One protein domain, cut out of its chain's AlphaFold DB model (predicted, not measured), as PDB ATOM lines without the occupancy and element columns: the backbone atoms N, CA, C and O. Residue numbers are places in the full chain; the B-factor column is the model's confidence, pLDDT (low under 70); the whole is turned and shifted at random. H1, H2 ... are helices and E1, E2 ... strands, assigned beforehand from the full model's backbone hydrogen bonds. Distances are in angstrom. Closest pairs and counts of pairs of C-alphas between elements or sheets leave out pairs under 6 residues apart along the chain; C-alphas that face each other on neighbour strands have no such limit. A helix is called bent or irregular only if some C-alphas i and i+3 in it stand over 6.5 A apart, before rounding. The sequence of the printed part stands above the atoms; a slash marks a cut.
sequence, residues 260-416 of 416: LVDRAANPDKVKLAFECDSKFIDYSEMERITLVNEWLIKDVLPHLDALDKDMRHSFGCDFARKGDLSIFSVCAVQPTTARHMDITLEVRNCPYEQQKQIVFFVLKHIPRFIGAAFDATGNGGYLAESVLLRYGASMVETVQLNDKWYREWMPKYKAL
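Overview. This is residues 260 to 416 of the 416 residues of the protein "Mu-like prophage FluMu protein gp28" of Aggregatibacter aphrophilus ATCC 33389 (UniProt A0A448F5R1). What shape appears first? A twisted sheet of six strands has three helices, H2, H3 and H4, side by side over one face, with no named helix over the other; H1 and H5 stick out. What makes it up? The printed part has 157 residues, with five named helices and six named strands in the order H1 E1 H2 E2 E3 E4 H3 E5 H4 E6 H5, of mixed class. The sheet, ordered E1 E4 E3 E2 E5 E6, is mixed; the whole is compact, with a radius of gyration of the C-alphas of 16.0 A and spans of 48 by 36 by 34 A.

Arrangement. How are the strands paired? E1, residues 270 to 275, is parallel to E4, residues 339 to 348, with N 272 and O 344 2.9 A apart. E2, residues 312 to 318, E3, residues 326 to 333, and E4 form a meander, each strand the antiparallel neighbour of the one before, in two hairpins; N 316 and O 329 are 2.9 A apart, N 330 and O 343 2.8 A. E5, residues 369 to 375, is parallel to E2, with N 315 and O 371 3.0 A apart, and to E6, residues 396 to 399, with N 397 and O 372 2.8 A apart, each pair within hydrogen-bond range. Where are the helices? On one face, in two layers of helices and sheet, H2, residues 285 to 305, is over E1 and E4, H3, residues 352 to 365, over E3 and only just E2, with 3 C-alphas, and H4, residues 380 to 391, over E5 and E6; their heights over the sheet are 10.2, 9.5 and 8.4 A. H2 and H3 touch, closest at the C-alphas of Leu 304 and His 365, 6.4 A, the same way at a shallow tilt of 31 degrees. H4 touches H3 with residues 383 to 387 alone, closest at the C-alphas of Leu 383 and Lys 356, 6.3 A, the same way at a tilt of 36 degrees, only just steep. What crossovers follow? E5, H4, E6 is a strand-helix-strand unit, two parallel neighbour strands with a helix between; E1, H2, E2 and E4, H3, E5 are split ones, with two strands between; each crossover is right-handed. Which helices are not on the sheet? H1, residues 260 to 264, and H5, residues 403 to 415, are not on it and are apart from each other. Every O i to N i+4 pair is within hydrogen-bond range in H1, H3 and H4, against 14 of 17 in H2 and 7 of 9 in H5.

Along the chain. Where do the elements begin and end? C-alpha 260 of H1 is at (-55.887, -12.307, -34.953), and C-alpha 415 of H5 is at (-63.364, -12.649, -24.757). How long are the longer ones? H2 measures 27.5 A, E4 25.7 A, E3 22.5 A, E2 20.7 A and H3 20.4 A from first to last C-alpha. Do any bend? E4 bends by 56 degrees at residue 342, and H2 has a kink of 42 degrees near residue 299. H2 and H5 are only just irregular: C-alphas 299 and 302 are 6.6 A apart, 408 and 411 6.7 A.

Size, cuts and confidence. How far does it reach? The two C-alphas farthest apart, of Ser 284 and Ala 415, are 48.9 A apart; residues 260 to 265 and 403 to 416 stand free. Is it continuous? The printed part has no cut and no long link. Where is confidence low? Residues 403 to 404, 407 to 408 and 413 to 416 have pLDDT under 70; the mean of the printed part is 91.9.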
ATOM      1  N   LEU A 260     -55.548 -13.518 -35.706       79.38
ATOM      2  CA  LEU A 260     -55.887 -12.307 -34.953       79.38
ATOM      3  C   LEU A 260     -54.647 -11.454 -34.686       79.38
ATOM      4  O   LEU A 260     -54.738 -10.231 -34.775       79.38
ATOM      5  N   VAL A 261     -53.505 -12.092 -34.418       81.31
ATOM      6  CA  VAL A 261     -52.208 -11.412 -34.294       81.31
ATOM      7  C   VAL A 261     -51.832 -10.748 -35.616       81.31
ATOM      8  O   VAL A 261     -51.538  -9.559 -35.627       81.31
ATOM      9  N   ASP A 262     -51.921 -11.472 -36.733       82.00
ATOM     10  CA  ASP A 262     -51.572 -10.941 -38.056       82.00
ATOM     11  C   ASP A 262     -52.498  -9.781 -38.466       82.00
ATOM     12  O   ASP A 262     -52.040  -8.798 -39.038       82.00
ATOM     13  N   ARG A 263     -53.792  -9.845 -38.115       83.81
ATOM     14  CA  ARG A 263     -54.747  -8.741 -38.328       83.81
ATOM     15  C   ARG A 263     -54.444  -7.514 -37.462       83.81
ATOM     16  O   ARG A 263     -54.735  -6.397 -37.877       83.81
ATOM     17  N   ALA A 264     -53.949  -7.718 -36.243       82.75
ATOM     18  CA  ALA A 264     -53.620  -6.641 -35.312       82.75
ATOM     19  C   ALA A 264     -52.227  -6.038 -35.564       82.75
ATOM     20  O   ALA A 264     -51.959  -4.919 -35.124       82.75
ATOM     21  N   ALA A 265     -51.345  -6.762 -36.260       85.19
ATOM     22  CA  ALA A 265     -50.018  -6.294 -36.618       85.19
ATOM     23  C   ALA A 265     -50.119  -5.094 -37.567       85.19
ATOM     24  O   ALA A 265     -50.686  -5.181 -38.655       85.19
ATOM     25  N   ASN A 266     -49.546  -3.969 -37.151       86.12
ATOM     26  CA  ASN A 266     -49.515  -2.750 -37.942       86.12
ATOM     27  C   ASN A 266     -48.056  -2.280 -38.083       86.12
ATOM     28  O   ASN A 266     -47.456  -1.901 -37.072       86.12
ATOM     29  N   PRO A 267     -47.480  -2.305 -39.302       86.25
ATOM     30  CA  PRO A 267     -46.091  -1.909 -39.534       86.25
ATOM     31  C   PRO A 267     -45.843  -0.407 -39.324       86.25
ATOM     32  O   PRO A 267     -44.694  -0.012 -39.165       86.25
ATOM     33  N   ASP A 268     -46.896   0.411 -39.277       88.25
ATOM     34  CA  ASP A 268     -46.800   1.859 -39.071       88.25
ATOM     35  C   ASP A 268     -46.614   2.236 -37.590       88.25
ATOM     36  O   ASP A 268     -46.434   3.410 -37.261       88.25
ATOM     37  N   LYS A 269     -46.689   1.266 -36.666       90.62
ATOM     38  CA  LYS A 269     -46.454   1.510 -35.237       90.62
ATOM     39  C   LYS A 269     -44.969   1.633 -34.928       90.62
ATOM     40  O   LYS A 269     -44.136   0.903 -35.464       90.62
ATOM     41  N   VAL A 270     -44.641   2.556 -34.027       96.19
ATOM     42  CA  VAL A 270     -43.252   2.885 -33.712       96.19
ATOM     43  C   VAL A 270     -42.649   1.794 -32.837       96.19
ATOM     44  O   VAL A 270     -43.155   1.486 -31.757       96.19
ATOM     45  N   LYS A 271     -41.516   1.254 -33.288       96.69
ATOM     46  CA  LYS A 271     -40.707   0.298 -32.539       96.69
ATOM     47  C   LYS A 271     -39.260   0.764 -32.489       96.69
ATOM     48  O   LYS A 271     -38.633   0.922 -33.535       96.69
ATOM     49  N   LEU A 272     -38.727   0.950 -31.286       97.75
ATOM     50  CA  LEU A 272     -37.361   1.427 -31.067       97.75
ATOM     51  C   LEU A 272     -36.598   0.400 -30.239       97.75
ATOM     52  O   LEU A 272     -37.065  -0.012 -29.181       97.75
ATOM     53  N   ALA A 273     -35.425  -0.009 -30.711       97.19
ATOM     54  CA  ALA A 273     -34.590  -0.975 -30.011       97.19
ATOM     55  C   ALA A 273     -33.377  -0.285 -29.378       97.19
ATOM     56  O   ALA A 273     -32.745   0.566 -30.006       97.19
ATOM     57  N   PHE A 274     -33.040  -0.685 -28.153       97.00
ATOM     58  CA  PHE A 274     -31.818  -0.276 -27.471       97.00
ATOM     59  C   PHE A 274     -31.100  -1.501 -26.920       97.00
ATOM     60  O   PHE A 274     -31.589  -2.176 -26.011       97.00
ATOM     61  N   GLU A 275     -29.929  -1.793 -27.472       95.44
ATOM     62  CA  GLU A 275     -29.114  -2.931 -27.068       95.44
ATOM     63  C   GLU A 275     -27.807  -2.446 -26.453       95.44
ATOM     64  O   GLU A 275     -26.998  -1.783 -27.101       95.44
ATOM     65  N   CYS A 276     -27.601  -2.788 -25.183       92.69
ATOM     66  CA  CYS A 276     -26.330  -2.568 -24.513       92.69
ATOM     67  C   CYS A 276     -25.360  -3.694 -24.877       92.69
ATOM     68  O   CYS A 276     -25.665  -4.873 -24.666       92.69
ATOM     69  N   ASP A 277     -24.170  -3.338 -25.358       89.75
ATOM     70  CA  ASP A 277     -23.112  -4.316 -25.591       89.75
ATOM     71  C   ASP A 277     -22.629  -4.972 -24.277       89.75
ATOM     72  O   ASP A 277     -23.033  -4.615 -23.165       89.75
ATOM     73  N   SER A 278     -21.758  -5.975 -24.392       88.56
ATOM     74  CA  SER A 278     -21.232  -6.692 -23.225       88.56
ATOM     75  C   SER A 278     -20.332  -5.839 -22.324       88.56
ATOM     76  O   SER A 278     -20.206  -6.160 -21.144       88.56
ATOM     77  N   LYS A 279     -19.739  -4.758 -22.849       91.75
ATOM     78  CA  LYS A 279     -18.829  -3.853 -22.128       91.75
ATOM     79  C   LYS A 279     -19.567  -2.725 -21.419       91.75
ATOM     80  O   LYS A 279     -18.989  -2.065 -20.566       91.75
ATOM     81  N   PHE A 280     -20.843  -2.517 -21.729       92.88
ATOM     82  CA  PHE A 280     -21.658  -1.449 -21.161       92.88
ATOM     83  C   PHE A 280     -21.682  -1.467 -19.625       92.88
ATOM     84  O   PHE A 280     -21.787  -0.423 -18.978       92.88
ATOM     85  N   ILE A 281     -21.567  -2.653 -19.017       91.81
ATOM     86  CA  ILE A 281     -21.496  -2.793 -17.558       91.81
ATOM     87  C   ILE A 281     -20.189  -2.237 -16.969       91.81
ATOM     88  O   ILE A 281     -20.202  -1.774 -15.831       91.81
ATOM     89  N   ASP A 282     -19.106  -2.218 -17.748       94.75
ATOM     90  CA  ASP A 282     -17.774  -1.762 -17.337       94.75
ATOM     91  C   ASP A 282     -17.586  -0.246 -17.491       94.75
ATOM     92  O   ASP A 282     -16.619   0.315 -16.980       94.75
ATOM     93  N   TYR A 283     -18.501   0.433 -18.191       95.81
ATOM     94  CA  TYR A 283     -18.453   1.885 -18.354       95.81
ATOM     95  C   TYR A 283     -18.619   2.590 -17.001       95.81
ATOM     96  O   TYR A 283     -19.174   2.044 -16.043       95.81
ATOM     97  N   SER A 284     -18.174   3.836 -16.899       97.06
ATOM     98  CA  SER A 284     -18.504   4.665 -15.744       97.06
ATOM     99  C   SER A 284     -20.011   4.935 -15.683       97.06
ATOM    100  O   SER A 284     -20.744   4.849 -16.673       97.06
ATOM    101  N   GLU A 285     -20.501   5.285 -14.497       96.06
ATOM    102  CA  GLU A 285     -21.904   5.664 -14.321       96.06
ATOM    103  C   GLU A 285     -22.300   6.835 -15.229       96.06
ATOM    104  O   GLU A 285     -23.350   6.790 -15.872       96.06
ATOM    105  N   MET A 286     -21.429   7.840 -15.341       97.06
ATOM    106  CA  MET A 286     -21.661   9.016 -16.176       97.06
ATOM    107  C   MET A 286     -21.743   8.662 -17.664       97.06
ATOM    108  O   MET A 286     -22.624   9.170 -18.357       97.06
ATOM    109  N   GLU A 287     -20.883   7.766 -18.152       97.06
ATOM    110  CA  GLU A 287     -20.928   7.291 -19.541       97.06
ATOM    111  C   GLU A 287     -22.232   6.545 -19.830       97.06
ATOM    112  O   GLU A 287     -22.907   6.860 -20.810       97.06
ATOM    113  N   ARG A 288     -22.646   5.620 -18.950       97.81
ATOM    114  CA  ARG A 288     -23.924   4.906 -19.115       97.81
ATOM    115  C   ARG A 288     -25.114   5.861 -19.159       97.81
ATOM    116  O   ARG A 288     -25.976   5.713 -20.021       97.81
ATOM    117  N   ILE A 289     -25.161   6.833 -18.244       97.69
ATOM    118  CA  ILE A 289     -26.232   7.839 -18.196       97.69
ATOM    119  C   ILE A 289     -26.247   8.665 -19.483       97.69
ATOM    120  O   ILE A 289     -27.317   8.886 -20.051       97.69
ATOM    121  N   THR A 290     -25.078   9.113 -19.939       97.62
ATOM    122  CA  THR A 290     -24.945   9.974 -21.121       97.62
ATOM    123  C   THR A 290     -25.386   9.245 -22.381       97.62
ATOM    124  O   THR A 290     -26.256   9.749 -23.082       97.62
ATOM    125  N   LEU A 291     -24.895   8.025 -22.613       97.44
ATOM    126  CA  LEU A 291     -25.254   7.224 -23.789       97.44
ATOM    127  C   LEU A 291     -26.757   6.935 -23.860       97.44
ATOM    128  O   LEU A 291     -27.374   7.061 -24.917       97.44
ATOM    129  N   VAL A 292     -27.368   6.580 -22.726       98.00
ATOM    130  CA  VAL A 292     -28.816   6.341 -22.671       98.00
ATOM    131  C   VAL A 292     -29.591   7.635 -22.902       98.00
ATOM    132  O   VAL A 292     -30.584   7.620 -23.623       98.00
ATOM    133  N   ASN A 293     -29.143   8.767 -22.352       98.25
ATOM    134  CA  ASN A 293     -29.778  10.063 -22.602       98.25
ATOM    135  C   ASN A 293     -29.671  10.495 -24.067       98.25
ATOM    136  O   ASN A 293     -30.639  11.025 -24.603       98.25
ATOM    137  N   GLU A 294     -28.528  10.275 -24.713       98.12
ATOM    138  CA  GLU A 294     -28.348  10.586 -26.132       98.12
ATOM    139  C   GLU A 294     -29.339   9.804 -26.995       98.12
ATOM    140  O   GLU A 294     -30.034  10.409 -27.810       98.12
ATOM    141  N   TRP A 295     -29.479   8.495 -26.755       98.31
ATOM    142  CA  TRP A 295     -30.484   7.669 -27.430       98.31
ATOM    143  C   TRP A 295     -31.913   8.146 -27.136       98.31
ATOM    144  O   TRP A 295     -32.718   8.321 -28.049       98.31
ATOM    145  N   LEU A 296     -32.230   8.438 -25.871       98.62
ATOM    146  CA  LEU A 296     -33.556   8.929 -25.487       98.62
ATOM    147  C   LEU A 296     -33.910  10.247 -26.188       98.62
ATOM    148  O   LEU A 296     -35.033  10.411 -26.647       98.62
ATOM    149  N   ILE A 297     -32.971  11.186 -26.289       98.44
ATOM    150  CA  ILE A 297     -33.210  12.493 -26.916       98.44
ATOM    151  C   ILE A 297     -33.273  12.374 -28.438       98.44
ATOM    152  O   ILE A 297     -34.112  13.014 -29.067       98.44
ATOM    153  N   LYS A 298     -32.378  11.589 -29.038       98.12
ATOM    154  CA  LYS A 298     -32.246  11.505 -30.492       98.12
ATOM    155  C   LYS A 298     -33.314  10.619 -31.120       98.12
ATOM    156  O   LYS A 298     -33.867  10.988 -32.152       98.12
ATOM    157  N   ASP A 299     -33.581   9.472 -30.505       98.00
ATOM    158  CA  ASP A 299     -34.348   8.397 -31.127       98.00
ATOM    159  C   ASP A 299     -35.722   8.205 -30.478       98.00
ATOM    160  O   ASP A 299     -36.638   7.772 -31.160       98.00
ATOM    161  N   VAL A 300     -35.914   8.540 -29.194       98.38
ATOM    162  CA  VAL A 300     -37.192   8.299 -28.486       98.38
ATOM    163  C   VAL A 300     -38.053   9.557 -28.374       98.38
ATOM    164  O   VAL A 300     -39.251   9.519 -28.664       98.38
ATOM    165  N   LEU A 301     -37.464  10.683 -27.971       98.44
ATOM    166  CA  LEU A 301     -38.168  11.943 -27.739       98.44
ATOM    167  C   LEU A 301     -38.961  12.439 -28.959       98.44
ATOM    168  O   LEU A 301     -40.113  12.819 -28.755       98.44
ATOM    169  N   PRO A 302     -38.458  12.364 -30.213       98.44
ATOM    170  CA  PRO A 302     -39.234  12.805 -31.372       98.44
ATOM    171  C   PRO A 302     -40.572  12.074 -31.521       98.44
ATOM    172  O   PRO A 302     -41.560  12.669 -31.944       98.44
ATOM    173  N   HIS A 303     -40.629  10.792 -31.143       97.88
ATOM    174  CA  HIS A 303     -41.862  10.009 -31.191       97.88
ATOM    175  C   HIS A 303     -42.791  10.315 -30.017       97.88
ATOM    176  O   HIS A 303     -44.004  10.347 -30.206       97.88
ATOM    177  N   LEU A 304     -42.242  10.583 -28.828       97.88
ATOM    178  CA  LEU A 304     -43.034  11.034 -27.677       97.88
ATOM    179  C   LEU A 304     -43.669  12.407 -27.938       97.88
ATOM    180  O   LEU A 304     -44.843  12.601 -27.635       97.88
ATOM    181  N   ASP A 305     -42.931  13.327 -28.562       97.56
ATOM    182  CA  ASP A 305     -43.426  14.659 -28.932       97.56
ATOM    183  C   ASP A 305     -44.490  14.614 -30.041       97.56
ATOM    184  O   ASP A 305     -45.334  15.513 -30.124       97.56
ATOM    185  N   ALA A 306     -44.464  13.567 -30.872       96.44
ATOM    186  CA  ALA A 306     -45.437  13.323 -31.934       96.44
ATOM    187  C   ALA A 306     -46.740  12.657 -31.448       96.44
ATOM    188  O   ALA A 306     -47.674  12.525 -32.240       96.44
ATOM    189  N   LEU A 307     -46.825  12.241 -30.177       96.44
ATOM    190  CA  LEU A 307     -48.061  11.700 -29.607       96.44
ATOM    191  C   LEU A 307     -49.178  12.751 -29.621       96.44
ATOM    192  O   LEU A 307     -48.959  13.935 -29.344       96.44
ATOM    193  N   ASP A 308     -50.403  12.304 -29.897       94.38
ATOM    194  CA  ASP A 308     -51.575  13.176 -29.917       94.38
ATOM    195  C   ASP A 308     -51.884  13.696 -28.506       94.38
ATOM    196  O   ASP A 308     -52.317  12.961 -27.621       94.38
ATOM    197  N   LYS A 309     -51.691  14.996 -28.294       95.00
ATOM    198  CA  LYS A 309     -51.820  15.637 -26.978       95.00
ATOM    199  C   LYS A 309     -53.252  15.637 -26.442       95.00
ATOM    200  O   LYS A 309     -53.434  15.806 -25.232       95.00
ATOM    201  N   ASP A 310     -54.247  15.417 -27.298       93.44
ATOM    202  CA  ASP A 310     -55.642  15.311 -26.887       93.44
ATOM    203  C   ASP A 310     -55.987  13.908 -26.367       93.44
ATOM    204  O   ASP A 310     -56.961  13.755 -25.619       93.44
ATOM    205  N   MET A 311     -55.162  12.900 -26.658       94.75
ATOM    206  CA  MET A 311     -55.364  11.524 -26.210       94.75
ATOM    207  C   MET A 311     -54.820  11.278 -24.807       94.75
ATOM    208  O   MET A 311     -53.851  11.889 -24.360       94.75
ATOM    209  N   ARG A 312     -55.464  10.353 -24.090       95.94
ATOM    210  CA  ARG A 312     -54.963   9.840 -22.806       95.94
ATOM    211  C   ARG A 312     -53.982   8.713 -23.076       95.94
ATOM    212  O   ARG A 312     -54.263   7.874 -23.927       95.94
ATOM    213  N   HIS A 313     -52.915   8.634 -22.293       97.62
ATOM    214  CA  HIS A 313     -51.887   7.619 -22.500       97.62
ATOM    215  C   HIS A 313     -51.588   6.841 -21.226       97.62
ATOM    216  O   HIS A 313     -51.412   7.417 -20.150       97.62
ATOM    217  N   SER A 314     -51.499   5.525 -21.362       97.38
ATOM    218  CA  SER A 314     -51.020   4.625 -20.319       97.38
ATOM    219  C   SER A 314     -49.683   4.005 -20.708       97.38
ATOM    220  O   SER A 314     -49.321   3.976 -21.883       97.38
ATOM    221  N   PHE A 315     -48.972   3.468 -19.724       98.31
ATOM    222  CA  PHE A 315     -47.675   2.828 -19.925       98.31
ATOM    223  C   PHE A 315     -47.667   1.389 -19.394       98.31
ATOM    224  O   PHE A 315     -48.252   1.106 -18.352       98.31
ATOM    225  N   GLY A 316     -47.014   0.478 -20.105       97.12
ATOM    226  CA  GLY A 316     -46.828  -0.912 -19.691       97.12
ATOM    227  C   GLY A 316     -45.353  -1.290 -19.687       97.12
ATOM    228  O   GLY A 316     -44.611  -0.859 -20.569       97.12
ATOM    229  N   CYS A 317     -44.940  -2.097 -18.714       96.81
ATOM    230  CA  CYS A 317     -43.580  -2.609 -18.603       96.81
ATOM    231  C   CYS A 317     -43.582  -4.111 -18.315       96.81
ATOM    232  O   CYS A 317     -44.054  -4.530 -17.258       96.81
ATOM    233  N   ASP A 318     -42.982  -4.873 -19.224       95.31
ATOM    234  CA  ASP A 318     -42.555  -6.256 -19.020       95.31
ATOM    235  C   ASP A 318     -41.029  -6.264 -18.869       95.31
ATOM    236  O   ASP A 318     -40.314  -5.740 -19.731       95.31
ATOM    237  N   PHE A 319     -40.529  -6.735 -17.728       94.69
ATOM    238  CA  PHE A 319     -39.149  -6.496 -17.320       94.69
ATOM    239  C   PHE A 319     -38.271  -7.736 -17.505       94.69
ATOM    240  O   PHE A 319     -38.500  -8.780 -16.900       94.69
ATOM    241  N   ALA A 320     -37.149  -7.571 -18.204       92.38
ATOM    242  CA  ALA A 320     -36.078  -8.555 -18.261       92.38
ATOM    243  C   ALA A 320     -34.696  -7.919 -18.053       92.38
ATOM    244  O   ALA A 320     -34.425  -6.757 -18.361       92.38
ATOM    245  N   ARG A 321     -33.752  -8.709 -17.532       86.75
ATOM    246  CA  ARG A 321     -32.349  -8.274 -17.385       86.75
ATOM    247  C   ARG A 321     -31.373  -9.060 -18.249       86.75
ATOM    248  O   ARG A 321     -30.388  -8.481 -18.713       86.75
ATOM    249  N   LYS A 322     -31.587 -10.368 -18.408       82.69
ATOM    250  CA  LYS A 322     -30.692 -11.299 -19.110       82.69
ATOM    251  C   LYS A 322     -31.516 -12.235 -19.991       82.69
ATOM    252  O   LYS A 322     -32.574 -12.668 -19.558       82.69
ATOM    253  N   GLY A 323     -30.991 -12.579 -21.168       83.88
ATOM    254  CA  GLY A 323     -31.646 -13.469 -22.137       83.88
ATOM    255  C   GLY A 323     -32.757 -12.767 -22.917       83.88
ATOM    256  O   GLY A 323     -32.605 -12.507 -24.115       83.88
ATOM    257  N   ASP A 324     -33.820 -12.402 -22.206       88.62
ATOM    258  CA  ASP A 324     -35.032 -11.806 -22.769       88.62
ATOM    259  C   ASP A 324     -34.941 -10.276 -22.909       88.62
ATOM    260  O   ASP A 324     -34.017  -9.628 -22.400       88.62
ATOM    261  N   LEU A 325     -35.891  -9.706 -23.656       94.56
ATOM    262  CA  LEU A 325     -36.057  -8.262 -23.832       94.56
ATOM    263  C   LEU A 325     -36.898  -7.685 -22.697       94.56
ATOM    264  O   LEU A 325     -37.921  -8.261 -22.346       94.56
ATOM    265  N   SER A 326     -36.521  -6.510 -22.198       96.50
ATOM    266  CA  SER A 326     -37.498  -5.642 -21.541       96.50
ATOM    267  C   SER A 326     -38.341  -4.957 -22.603       96.50
ATOM    268  O   SER A 326     -37.796  -4.410 -23.567       96.50
ATOM    269  N   ILE A 327     -39.654  -4.951 -22.403       97.69
ATOM    270  CA  ILE A 327     -40.615  -4.313 -23.298       97.69
ATOM    271  C   ILE A 327     -41.317  -3.186 -22.553       97.69
ATOM    272  O   ILE A 327     -42.016  -3.406 -21.564       97.69
ATOM    273  N   PHE A 328     -41.170  -1.968 -23.067       98.00
ATOM    274  CA  PHE A 328     -41.898  -0.798 -22.582       98.00
ATOM    275  C   PHE A 328     -42.870  -0.329 -23.653       98.00
ATOM    276  O   PHE A 328     -42.472  -0.135 -24.797       98.00
ATOM    277  N   SER A 329     -44.140  -0.147 -23.309       97.69
ATOM    278  CA  SER A 329     -45.182   0.204 -24.279       97.69
ATOM    279  C   SER A 329     -45.949   1.446 -23.849       97.69
ATOM    280  O   SER A 329     -46.444   1.515 -22.724       97.69
ATOM    281  N   VAL A 330     -46.092   2.409 -24.760       98.00
ATOM    282  CA  VAL A 330     -46.999   3.552 -24.620       98.00
ATOM    283  C   VAL A 330     -48.285   3.237 -25.370       98.00
ATOM    284  O   VAL A 330     -48.272   2.980 -26.574       98.00
ATOM    285  N   CYS A 331     -49.401   3.261 -24.650       96.62
ATOM    286  CA  CYS A 331     -50.718   2.950 -25.183       96.62
ATOM    287  C   CYS A 331     -51.604   4.194 -25.160       96.62
ATOM    288  O   CYS A 331     -51.891   4.723 -24.083       96.62
ATOM    289  N   ALA A 332     -52.057   4.646 -26.327       95.69
ATOM    290  CA  ALA A 332     -53.060   5.693 -26.442       95.69
ATOM    291  C   ALA A 332     -54.469   5.112 -26.291       95.69
ATOM    292  O   ALA A 332     -54.836   4.109 -26.914       95.69
ATOM    293  N   VAL A 333     -55.279   5.779 -25.475       94.75
ATOM    294  CA  VAL A 333     -56.695   5.479 -25.277       94.75
ATOM    295  C   VAL A 333     -57.517   6.503 -26.046       94.75
ATOM    296  O   VAL A 333     -57.680   7.648 -25.613       94.75
ATOM    297  N   GLN A 334     -58.057   6.052 -27.174       89.38
ATOM    298  CA  GLN A 334     -58.887   6.836 -28.083       89.38
ATOM    299  C   GLN A 334     -60.209   7.267 -27.413       89.38
ATOM    300  O   GLN A 334     -60.660   6.626 -26.452       89.38
ATOM    301  N   PRO A 335     -60.916   8.286 -27.942       88.38
ATOM    302  CA  PRO A 335     -62.239   8.674 -27.448       88.38
ATOM    303  C   PRO A 335     -63.263   7.544 -27.615       88.38
ATOM    304  O   PRO A 335     -64.179   7.404 -26.812       88.38
ATOM    305  N   THR A 336     -63.051   6.683 -28.615       90.56
ATOM    306  CA  THR A 336     -63.815   5.450 -28.864       90.56
ATOM    307  C   THR A 336     -63.519   4.333 -27.865       90.56
ATOM    308  O   THR A 336     -64.064   3.244 -28.006       90.56
ATOM    309  N   THR A 337     -62.650   4.567 -26.876       85.94
ATOM    310  CA  THR A 337     -62.104   3.579 -25.926       85.94
ATOM    311  C   THR A 337     -61.179   2.523 -26.534       85.94
ATOM    312  O   THR A 337     -60.644   1.688 -25.801       85.94
ATOM    313  N   ALA A 338     -60.921   2.593 -27.846       88.94
ATOM    314  CA  ALA A 338     -59.912   1.769 -28.497       88.94
ATOM    315  C   ALA A 338     -58.521   2.049 -27.906       88.94
ATOM    316  O   ALA A 338     -58.189   3.187 -27.564       88.94
ATOM    317  N   ARG A 339     -57.719   0.990 -27.773       89.94
ATOM    318  CA  ARG A 339     -56.382   1.029 -27.174       89.94
ATOM    319  C   ARG A 339     -55.350   0.739 -28.246       89.94
ATOM    320  O   ARG A 339     -55.350  -0.358 -28.802       89.94
ATOM    321  N   HIS A 340     -54.507   1.714 -28.554       91.69
ATOM    322  CA  HIS A 340     -53.479   1.587 -29.581       91.69
ATOM    323  C   HIS A 340     -52.102   1.628 -28.929       91.69
ATOM    324  O   HIS A 340     -51.770   2.598 -28.255       91.69
ATOM    325  N   MET A 341     -51.296   0.588 -29.145       93.44
ATOM    326  CA  MET A 341     -49.873   0.635 -28.809       93.44
ATOM    327  C   MET A 341     -49.184   1.528 -29.838       93.44
ATOM    328  O   MET A 341     -49.086   1.149 -31.006       93.44
ATOM    329  N   ASP A 342     -48.791   2.731 -29.430       94.00
ATOM    330  CA  ASP A 342     -48.232   3.736 -30.338       94.00
ATOM    331  C   ASP A 342     -46.709   3.690 -30.380       94.00
ATOM    332  O   ASP A 342     -46.128   3.898 -31.446       94.00
ATOM    333  N   ILE A 343     -46.074   3.369 -29.251       97.50
ATOM    334  CA  ILE A 343     -44.620   3.242 -29.141       97.50
ATOM    335  C   ILE A 343     -44.290   1.995 -28.329       97.50
ATOM    336  O   ILE A 343     -44.757   1.857 -27.196       97.50
ATOM    337  N   THR A 344     -43.430   1.141 -28.878       98.00
ATOM    338  CA  THR A 344     -42.827   0.005 -28.173       98.00
ATOM    339  C   THR A 344     -41.310   0.165 -28.140       98.00
ATOM    340  O   THR A 344     -40.674   0.334 -29.181       98.00
ATOM    341  N   LEU A 345     -40.723   0.098 -26.947       98.31
ATOM    342  CA  LEU A 345     -39.279   0.078 -26.740       98.31
ATOM    343  C   LEU A 345     -38.835  -1.350 -26.419       98.31
ATOM    344  O   LEU A 345     -39.317  -1.942 -25.453       98.31
ATOM    345  N   GLU A 346     -37.909  -1.878 -27.213       98.19
ATOM    346  CA  GLU A 346     -37.284  -3.190 -27.031       98.19
ATOM    347  C   GLU A 346     -35.879  -3.001 -26.455       98.19
ATOM    348  O   GLU A 346     -34.957  -2.575 -27.154       98.19
ATOM    349  N   VAL A 347     -35.700  -3.300 -25.171       97.62
ATOM    350  CA  VAL A 347     -34.442  -3.045 -24.462       97.62
ATOM    351  C   VAL A 347     -33.735  -4.360 -24.145       97.62
ATOM    352  O   VAL A 347     -34.266  -5.213 -23.432       97.62
ATOM    353  N   ARG A 348     -32.505  -4.526 -24.647       96.00
ATOM    354  CA  ARG A 348     -31.695  -5.742 -24.481       96.00
ATOM    355  C   ARG A 348     -30.451  -5.474 -23.646       96.00
ATOM    356  O   ARG A 348     -29.740  -4.496 -23.858       96.00
ATOM    357  N   ASN A 349     -30.169  -6.388 -22.715       92.31
ATOM    358  CA  ASN A 349     -28.948  -6.404 -21.897       92.31
ATOM    359  C   ASN A 349     -28.680  -5.102 -21.099       92.31
ATOM    360  O   ASN A 349     -27.571  -4.860 -20.621       92.31
ATOM    361  N   CYS A 350     -29.701  -4.274 -20.891       94.56
ATOM    362  CA  CYS A 350     -29.560  -2.983 -20.228       94.56
ATOM    363  C   CYS A 350     -29.570  -3.128 -18.692       94.56
ATOM    364  O   CYS A 350     -30.427  -3.843 -18.157       94.56
ATOM    365  N   PRO A 351     -28.647  -2.481 -17.949       94.62
ATOM    366  CA  PRO A 351     -28.642  -2.520 -16.488       94.62
ATOM    367  C   PRO A 351     -29.871  -1.860 -15.845       94.62
ATOM    368  O   PRO A 351     -30.517  -0.999 -16.438       94.62
ATOM    369  N   TYR A 352     -30.155  -2.235 -14.595       95.00
ATOM    370  CA  TYR A 352     -31.334  -1.791 -13.837       95.00
ATOM    371  C   TYR A 352     -31.498  -0.268 -13.783       95.00
ATOM    372  O   TYR A 352     -32.576   0.245 -14.076       95.00
ATOM    373  N   GLU A 353     -30.427   0.465 -13.465       95.81
ATOM    374  CA  GLU A 353     -30.485   1.929 -13.361       95.81
ATOM    375  C   GLU A 353     -30.742   2.608 -14.711       95.81
ATOM    376  O   GLU A 353     -31.443   3.614 -14.773       95.81
ATOM    377  N   GLN A 354     -30.248   2.040 -15.814       97.12
ATOM    378  CA  GLN A 354     -30.498   2.582 -17.150       97.12
ATOM    379  C   GLN A 354     -31.916   2.263 -17.636       97.12
ATOM    380  O   GLN A 354     -32.566   3.122 -18.224       97.12
ATOM    381  N   GLN A 355     -32.463   1.089 -17.310       97.56
ATOM    382  CA  GLN A 355     -33.884   0.816 -17.549       97.56
ATOM    383  C   GLN A 355     -34.788   1.767 -16.746       97.56
ATOM    384  O   GLN A 355     -35.746   2.321 -17.284       97.56
ATOM    385  N   LYS A 356     -34.438   2.044 -15.484       97.50
ATOM    386  CA  LYS A 356     -35.105   3.048 -14.640       97.50
ATOM    387  C   LYS A 356     -35.016   4.459 -15.233       97.50
ATOM    388  O   LYS A 356     -36.015   5.179 -15.242       97.50
ATOM    389  N   GLN A 357     -33.854   4.841 -15.766       98.06
ATOM    390  CA  GLN A 357     -33.657   6.096 -16.495       98.06
ATOM    391  C   GLN A 357     -34.592   6.196 -17.708       98.06
ATOM    392  O   GLN A 357     -35.280   7.208 -17.848       98.06
ATOM    393  N   ILE A 358     -34.671   5.145 -18.534       98.38
ATOM    394  CA  ILE A 358     -35.563   5.079 -19.705       98.38
ATOM    395  C   ILE A 358     -37.022   5.265 -19.282       98.38
ATOM    396  O   ILE A 358     -37.708   6.142 -19.808       98.38
ATOM    397  N   VAL A 359     -37.492   4.504 -18.290       98.06
ATOM    398  CA  VAL A 359     -38.880   4.591 -17.812       98.06
ATOM    399  C   VAL A 359     -39.212   5.992 -17.309       98.06
ATOM    400  O   VAL A 359     -40.223   6.568 -17.711       98.06
ATOM    401  N   PHE A 360     -38.370   6.585 -16.459       98.12
ATOM    402  CA  PHE A 360     -38.648   7.926 -15.946       98.12
ATOM    403  C   PHE A 360     -38.575   9.009 -17.013       98.12
ATOM    404  O   PHE A 360     -39.303   9.999 -16.900       98.12
ATOM    405  N   PHE A 361     -37.731   8.836 -18.029       98.50
ATOM    406  CA  PHE A 361     -37.724   9.720 -19.183       98.50
ATOM    407  C   PHE A 361     -39.049   9.622 -19.933       98.50
ATOM    408  O   PHE A 361     -39.711  10.638 -20.117       98.50
ATOM    409  N   VAL A 362     -39.485   8.417 -20.297       98.19
ATOM    410  CA  VAL A 362     -40.724   8.206 -21.056       98.19
ATOM    411  C   VAL A 362     -41.937   8.736 -20.290       98.19
ATOM    412  O   VAL A 362     -42.651   9.596 -20.798       98.19
ATOM    413  N   LEU A 363     -42.126   8.323 -19.032       97.69
ATOM    414  CA  LEU A 363     -43.274   8.742 -18.215       97.69
ATOM    415  C   LEU A 363     -43.368  10.264 -18.028       97.69
ATOM    416  O   LEU A 363     -44.466  10.794 -17.899       97.69
ATOM    417  N   LYS A 364     -42.232  10.974 -18.027       96.81
ATOM    418  CA  LYS A 364     -42.202  12.439 -17.918       96.81
ATOM    419  C   LYS A 364     -42.715  13.143 -19.183       96.81
ATOM    420  O   LYS A 364     -43.208  14.262 -19.072       96.81
ATOM    421  N   HIS A 365     -42.572  12.526 -20.355       97.06
ATOM    422  CA  HIS A 365     -42.881  13.153 -21.648       97.06
ATOM    423  C   HIS A 365     -44.197  12.661 -22.269       97.06
ATOM    424  O   HIS A 365     -44.667  13.255 -23.232       97.06
ATOM    425  N   ILE A 366     -44.829  11.622 -21.713       95.88
ATOM    426  CA  ILE A 366     -46.145  11.164 -22.172       95.88
ATOM    427  C   ILE A 366     -47.225  12.230 -21.872       95.88
ATOM    428  O   ILE A 366     -47.426  12.587 -20.704       95.88
ATOM    429  N   PRO A 367     -47.984  12.710 -22.877       95.31
ATOM    430  CA  PRO A 367     -49.062  13.664 -22.650       95.31
ATOM    431  C   PRO A 367     -50.279  12.983 -22.017       95.31
ATOM    432  O   PRO A 367     -50.617  11.843 -22.336       95.31
ATOM    433  N   ARG A 368     -50.964  13.700 -21.115       95.25
ATOM    434  CA  ARG A 368     -52.173  13.220 -20.414       95.25
ATOM    435  C   ARG A 368     -52.009  11.789 -19.882       95.25
ATOM    436  O   ARG A 368     -52.850  10.921 -20.126       95.25
ATOM    437  N   PHE A 369     -50.906  11.554 -19.180       96.56
ATOM    438  CA  PHE A 369     -50.608  10.271 -18.560       96.56
ATOM    439  C   PHE A 369     -51.702   9.886 -17.551       96.56
ATOM    440  O   PHE A 369     -52.032  10.670 -16.661       96.56
ATOM    441  N   ILE A 370     -52.273   8.688 -17.705       95.81
ATOM    442  CA  ILE A 370     -53.404   8.206 -16.891       95.81
ATOM    443  C   ILE A 370     -53.082   7.008 -16.003       95.81
ATOM    444  O   ILE A 370     -53.922   6.614 -15.202       95.81
ATOM    445  N   GLY A 371     -51.891   6.434 -16.134       96.94
ATOM    446  CA  GLY A 371     -51.445   5.349 -15.274       96.94
ATOM    447  C   GLY A 371     -50.547   4.353 -15.985       96.94
ATOM    448  O   GLY A 371     -50.431   4.348 -17.214       96.94
ATOM    449  N   ALA A 372     -49.893   3.511 -15.197       97.69
ATOM    450  CA  ALA A 372     -48.957   2.520 -15.684       97.69
ATOM    451  C   ALA A 372     -49.080   1.186 -14.955       97.69
ATOM    452  O   ALA A 372     -49.378   1.154 -13.764       97.69
ATOM    453  N   ALA A 373     -48.783   0.102 -15.666       96.81
ATOM    454  CA  ALA A 373     -48.677  -1.240 -15.112       96.81
ATOM    455  C   ALA A 373     -47.251  -1.770 -15.300       96.81
ATOM    456  O   ALA A 373     -46.689  -1.682 -16.394       96.81
ATOM    457  N   PHE A 374     -46.676  -2.315 -14.235       97.56
ATOM    458  CA  PHE A 374     -45.321  -2.864 -14.230       97.56
ATOM    459  C   PHE A 374     -45.341  -4.314 -13.777       97.56
ATOM    460  O   PHE A 374     -45.944  -4.614 -12.746       97.56
ATOM    461  N   ASP A 375     -44.630  -5.183 -14.492       94.00
ATOM    462  CA  ASP A 375     -44.235  -6.480 -13.957       94.00
ATOM    463  C   ASP A 375     -43.425  -6.276 -12.669       94.00
ATOM    464  O   ASP A 375     -42.356  -5.662 -12.655       94.00
ATOM    465  N   ALA A 376     -43.977  -6.774 -11.567       93.12
ATOM    466  CA  ALA A 376     -43.391  -6.707 -10.242       93.12
ATOM    467  C   ALA A 376     -42.874  -8.076  -9.767       93.12
ATOM    468  O   ALA A 376     -42.614  -8.255  -8.572       93.12
ATOM    469  N   THR A 377     -42.737  -9.046 -10.676       87.81
ATOM    470  CA  THR A 377     -42.145 -10.353 -10.390       87.81
ATOM    471  C   THR A 377     -40.621 -10.316 -10.494       87.81
ATOM    472  O   THR A 377     -40.033  -9.496 -11.202       87.81
ATOM    473  N   GLY A 378     -39.956 -11.197  -9.738       87.50
ATOM    474  CA  GLY A 378     -38.502 -11.353  -9.763       87.50
ATOM    475  C   GLY A 378     -37.749 -10.020  -9.697       87.50
ATOM    476  O   GLY A 378     -37.879  -9.258  -8.742       87.50
ATOM    477  N   ASN A 379     -36.961  -9.738 -10.737       87.19
ATOM    478  CA  ASN A 379     -36.148  -8.526 -10.822       87.19
ATOM    479  C   ASN A 379     -36.947  -7.259 -11.197       87.19
ATOM    480  O   ASN A 379     -36.466  -6.153 -10.944       87.19
ATOM    481  N   GLY A 380     -38.146  -7.399 -11.778       89.81
ATOM    482  CA  GLY A 380     -39.009  -6.273 -12.161       89.81
ATOM    483  C   GLY A 380     -39.565  -5.506 -10.960       89.81
ATOM    484  O   GLY A 380     -39.780  -4.294 -11.039       89.81
ATOM    485  N   GLY A 381     -39.673  -6.174  -9.803       93.19
ATOM    486  CA  GLY A 381     -40.151  -5.585  -8.549       93.19
ATOM    487  C   GLY A 381     -39.435  -4.290  -8.152       93.19
ATOM    488  O   GLY A 381     -40.094  -3.336  -7.749       93.19
ATOM    489  N   TYR A 382     -38.113  -4.207  -8.353       93.94
ATOM    490  CA  TYR A 382     -37.334  -2.997  -8.048       93.94
ATOM    491  C   TYR A 382     -37.772  -1.782  -8.885       93.94
ATOM    492  O   TYR A 382     -37.877  -0.657  -8.382       93.94
ATOM    493  N   LEU A 383     -38.030  -2.000 -10.177       95.56
ATOM    494  CA  LEU A 383     -38.460  -0.940 -11.082       95.56
ATOM    495  C   LEU A 383     -39.907  -0.534 -10.787       95.56
ATOM    496  O   LEU A 383     -40.195   0.660 -10.691       95.56
ATOM    497  N   ALA A 384     -40.785  -1.516 -10.573       96.44
ATOM    498  CA  ALA A 384     -42.175  -1.294 -10.195       96.44
ATOM    499  C   ALA A 384     -42.286  -0.460  -8.902       96.44
ATOM    500  O   ALA A 384     -42.999   0.543  -8.872       96.44
ATOM    501  N   GLU A 385     -41.514  -0.810  -7.868       96.38
ATOM    502  CA  GLU A 385     -41.446  -0.073  -6.601       96.38
ATOM    503  C   GLU A 385     -40.913   1.352  -6.797       96.38
ATOM    504  O   GLU A 385     -41.515   2.314  -6.318       96.38
ATOM    505  N   SER A 386     -39.826   1.517  -7.558       96.38
ATOM    506  CA  SER A 386     -39.245   2.837  -7.838       96.38
ATOM    507  C   SER A 386     -40.257   3.794  -8.476       96.38
ATOM    508  O   SER A 386     -40.304   4.980  -8.135       96.38
ATOM    509  N   VAL A 387     -41.067   3.302  -9.418       97.12
ATOM    510  CA  VAL A 387     -42.081   4.112 -10.105       97.12
ATOM    511  C   VAL A 387     -43.292   4.354  -9.202       97.12
ATOM    512  O   VAL A 387     -43.780   5.486  -9.147       97.12
ATOM    513  N   LEU A 388     -43.720   3.345  -8.435       97.19
ATOM    514  CA  LEU A 388     -44.786   3.457  -7.436       97.19
ATOM    515  C   LEU A 388     -44.475   4.536  -6.391       97.19
ATOM    516  O   LEU A 388     -45.332   5.367  -6.103       97.19
ATOM    517  N   LEU A 389     -43.247   4.576  -5.870       97.00
ATOM    518  CA  LEU A 389     -42.817   5.587  -4.898       97.00
ATOM    519  C   LEU A 389     -42.866   7.010  -5.468       97.00
ATOM    520  O   LEU A 389     -43.120   7.958  -4.728       97.00
ATOM    521  N   ARG A 390     -42.636   7.176  -6.778       96.44
ATOM    522  CA  ARG A 390     -42.631   8.496  -7.423       96.44
ATOM    523  C   ARG A 390     -44.017   8.982  -7.844       96.44
ATOM    524  O   ARG A 390     -44.274  10.177  -7.738       96.44
ATOM    525  N   TYR A 391     -44.871   8.101  -8.361       96.00
ATOM    526  CA  TYR A 391     -46.170   8.479  -8.943       96.00
ATOM    527  C   TYR A 391     -47.382   8.071  -8.092       96.00
ATOM    528  O   TYR A 391     -48.486   8.548  -8.341       96.00
ATOM    529  N   GLY A 392     -47.180   7.245  -7.064       96.25
ATOM    530  CA  GLY A 392     -48.209   6.819  -6.122       96.25
ATOM    531  C   GLY A 392     -49.076   5.658  -6.613       96.25
ATOM    532  O   GLY A 392     -49.198   5.380  -7.808       96.25
ATOM    533  N   ALA A 393     -49.728   4.991  -5.657       95.06
ATOM    534  CA  ALA A 393     -50.565   3.810  -5.893       95.06
ATOM    535  C   ALA A 393     -51.844   4.089  -6.701       95.06
ATOM    536  O   ALA A 393     -52.472   3.158  -7.192       95.06
ATOM    537  N   SER A 394     -52.241   5.355  -6.855       95.38
ATOM    538  CA  SER A 394     -53.359   5.735  -7.726       95.38
ATOM    539  C   SER A 394     -52.994   5.738  -9.214       95.38
ATOM    540  O   SER A 394     -53.896   5.698 -10.044       95.38
ATOM    541  N   MET A 395     -51.701   5.803  -9.551       95.88
ATOM    542  CA  MET A 395     -51.208   5.880 -10.931       95.88
ATOM    543  C   MET A 395     -50.466   4.621 -11.374       95.88
ATOM    544  O   MET A 395     -50.324   4.402 -12.573       95.88
ATOM    545  N   VAL A 396     -49.946   3.822 -10.441       97.62
ATOM    546  CA  VAL A 396     -49.044   2.707 -10.750       97.62
ATOM    547  C   VAL A 396     -49.600   1.411 -10.182       97.62
ATOM    548  O   VAL A 396     -49.761   1.276  -8.971       97.62
ATOM    549  N   GLU A 397     -49.833   0.444 -11.062       96.06
ATOM    550  CA  GLU A 397     -50.177  -0.927 -10.707       96.06
ATOM    551  C   GLU A 397     -48.925  -1.811 -10.764       96.06
ATOM    552  O   GLU A 397     -48.280  -1.951 -11.805       96.06
ATOM    553  N   THR A 398     -48.575  -2.418  -9.630       95.94
ATOM    554  CA  THR A 398     -47.473  -3.381  -9.527       95.94
ATOM    555  C   THR A 398     -48.027  -4.795  -9.695       95.94
ATOM    556  O   THR A 398     -48.615  -5.360  -8.768       95.94
ATOM    557  N   VAL A 399     -47.875  -5.362 -10.886       93.88
ATOM    558  CA  VAL A 399     -48.521  -6.609 -11.295       93.88
ATOM    559  C   VAL A 399     -47.702  -7.818 -10.853       93.88
ATOM    560  O   VAL A 399     -46.548  -7.981 -11.232       93.88
ATOM    561  N   GLN A 400     -48.322  -8.707 -10.077       91.44
ATOM    562  CA  GLN A 400     -47.751 -10.007  -9.721       91.44
ATOM    563  C   GLN A 400     -48.284 -11.073 -10.687       91.44
ATOM    564  O   GLN A 400     -49.410 -11.546 -10.514       91.44
ATOM    565  N   LEU A 401     -47.487 -11.449 -11.693       83.50
ATOM    566  CA  LEU A 401     -47.830 -12.435 -12.732       83.50
ATOM    567  C   LEU A 401     -47.841 -13.874 -12.182       83.50
ATOM    568  O   LEU A 401     -46.982 -14.696 -12.489       83.50
ATOM    569  N   ASN A 402     -48.822 -14.181 -11.338       78.62
ATOM    570  CA  ASN A 402     -49.053 -15.506 -10.762       78.62
ATOM    571  C   ASN A 402     -50.327 -16.157 -11.328       78.62
ATOM    572  O   ASN A 402     -51.125 -15.517 -12.015       78.62
ATOM    573  N   ASP A 403     -50.562 -17.425 -10.986       58.53
ATOM    574  CA  ASP A 403     -51.723 -18.192 -11.461       58.53
ATOM    575  C   ASP A 403     -53.068 -17.500 -11.204       58.53
ATOM    576  O   ASP A 403     -53.990 -17.608 -12.014       58.53
ATOM    577  N   LYS A 404     -53.207 -16.785 -10.078       66.88
ATOM    578  CA  LYS A 404     -54.434 -16.049  -9.754       66.88
ATOM    579  C   LYS A 404     -54.635 -14.888 -10.726       66.88
ATOM    580  O   LYS A 404     -55.742 -14.728 -11.235       66.88
ATOM    581  N   TRP A 405     -53.577 -14.126 -11.007       83.31
ATOM    582  CA  TRP A 405     -53.616 -13.034 -11.977       83.31
ATOM    583  C   TRP A 405     -53.985 -13.552 -13.371       83.31
ATOM    584  O   TRP A 405     -54.933 -13.053 -13.980       83.31
ATOM    585  N   TYR A 406     -53.328 -14.619 -13.837       70.88
ATOM    586  CA  TYR A 406     -53.637 -15.212 -15.142       70.88
ATOM    587  C   TYR A 406     -55.082 -15.715 -15.215       70.88
ATOM    588  O   TYR A 406     -55.784 -15.430 -16.184       70.88
ATOM    589  N   ARG A 407     -55.572 -16.400 -14.175       61.91
ATOM    590  CA  ARG A 407     -56.960 -16.887 -14.115       61.91
ATOM    591  C   ARG A 407     -57.988 -15.757 -14.146       61.91
ATOM    592  O   ARG A 407     -59.075 -15.946 -14.682       61.91
ATOM    593  N   GLU A 408     -57.666 -14.607 -13.568       69.88
ATOM    594  CA  GLU A 408     -58.569 -13.460 -13.517       69.88
ATOM    595  C   GLU A 408     -58.594 -12.660 -14.827       69.88
ATOM    596  O   GLU A 408     -59.666 -12.244 -15.278       69.88
ATOM    597  N   TRP A 409     -57.429 -12.429 -15.435       75.81
ATOM    598  CA  TRP A 409     -57.290 -11.487 -16.548       75.81
ATOM    599  C   TRP A 409     -57.303 -12.143 -17.918       75.81
ATOM    600  O   TRP A 409     -57.891 -11.589 -18.848       75.81
ATOM    601  N   MET A 410     -56.725 -13.336 -18.053       71.81
ATOM    602  CA  MET A 410     -56.630 -13.991 -19.353       71.81
ATOM    603  C   MET A 410     -58.014 -14.307 -19.942       71.81
ATOM    604  O   MET A 410     -58.240 -13.925 -21.091       71.81
ATOM    605  N   PRO A 411     -58.998 -14.881 -19.209       71.12
ATOM    606  CA  PRO A 411     -60.323 -15.145 -19.784       71.12
ATOM    607  C   PRO A 411     -61.024 -13.890 -20.314       71.12
ATOM    608  O   PRO A 411     -61.688 -13.952 -21.345       71.12
ATOM    609  N   LYS A 412     -60.837 -12.742 -19.643       70.88
ATOM    610  CA  LYS A 412     -61.353 -11.443 -20.104       70.88
ATOM    611  C   LYS A 412     -60.669 -11.029 -21.402       70.88
ATOM    612  O   LYS A 412     -61.337 -10.598 -22.330       70.88
ATOM    613  N   TYR A 413     -59.353 -11.207 -21.473       67.44
ATOM    614  CA  TYR A 413     -58.558 -10.888 -22.651       67.44
ATOM    615  C   TYR A 413     -58.886 -11.782 -23.859       67.44
ATOM    616  O   TYR A 413     -58.847 -11.308 -24.986       67.44
ATOM    617  N   LYS A 414     -59.283 -13.043 -23.634       59.94
ATOM    618  CA  LYS A 414     -59.750 -13.971 -24.682       59.94
ATOM    619  C   LYS A 414     -61.158 -13.662 -25.207       59.94
ATOM    620  O   LYS A 414     -61.501 -14.097 -26.301       59.94
ATOM    621  N   ALA A 415     -61.986 -12.993 -24.406       56.59
ATOM    622  CA  ALA A 415     -63.364 -12.649 -24.757       56.59
ATOM    623  C   ALA A 415     -63.500 -11.288 -25.474       56.59
ATOM    624  O   ALA A 415     -64.599 -10.971 -25.930       56.59
ATOM    625  N   LEU A 416     -62.416 -10.500 -25.536       55.91
ATOM    626  CA  LEU A 416     -62.283  -9.296 -26.368       55.91
ATOM    627  C   LEU A 416     -62.061  -9.679 -27.835       55.91
ATOM    628  O   LEU A 416     -62.586  -8.946 -28.703       55.91
TER     629      LEU A 416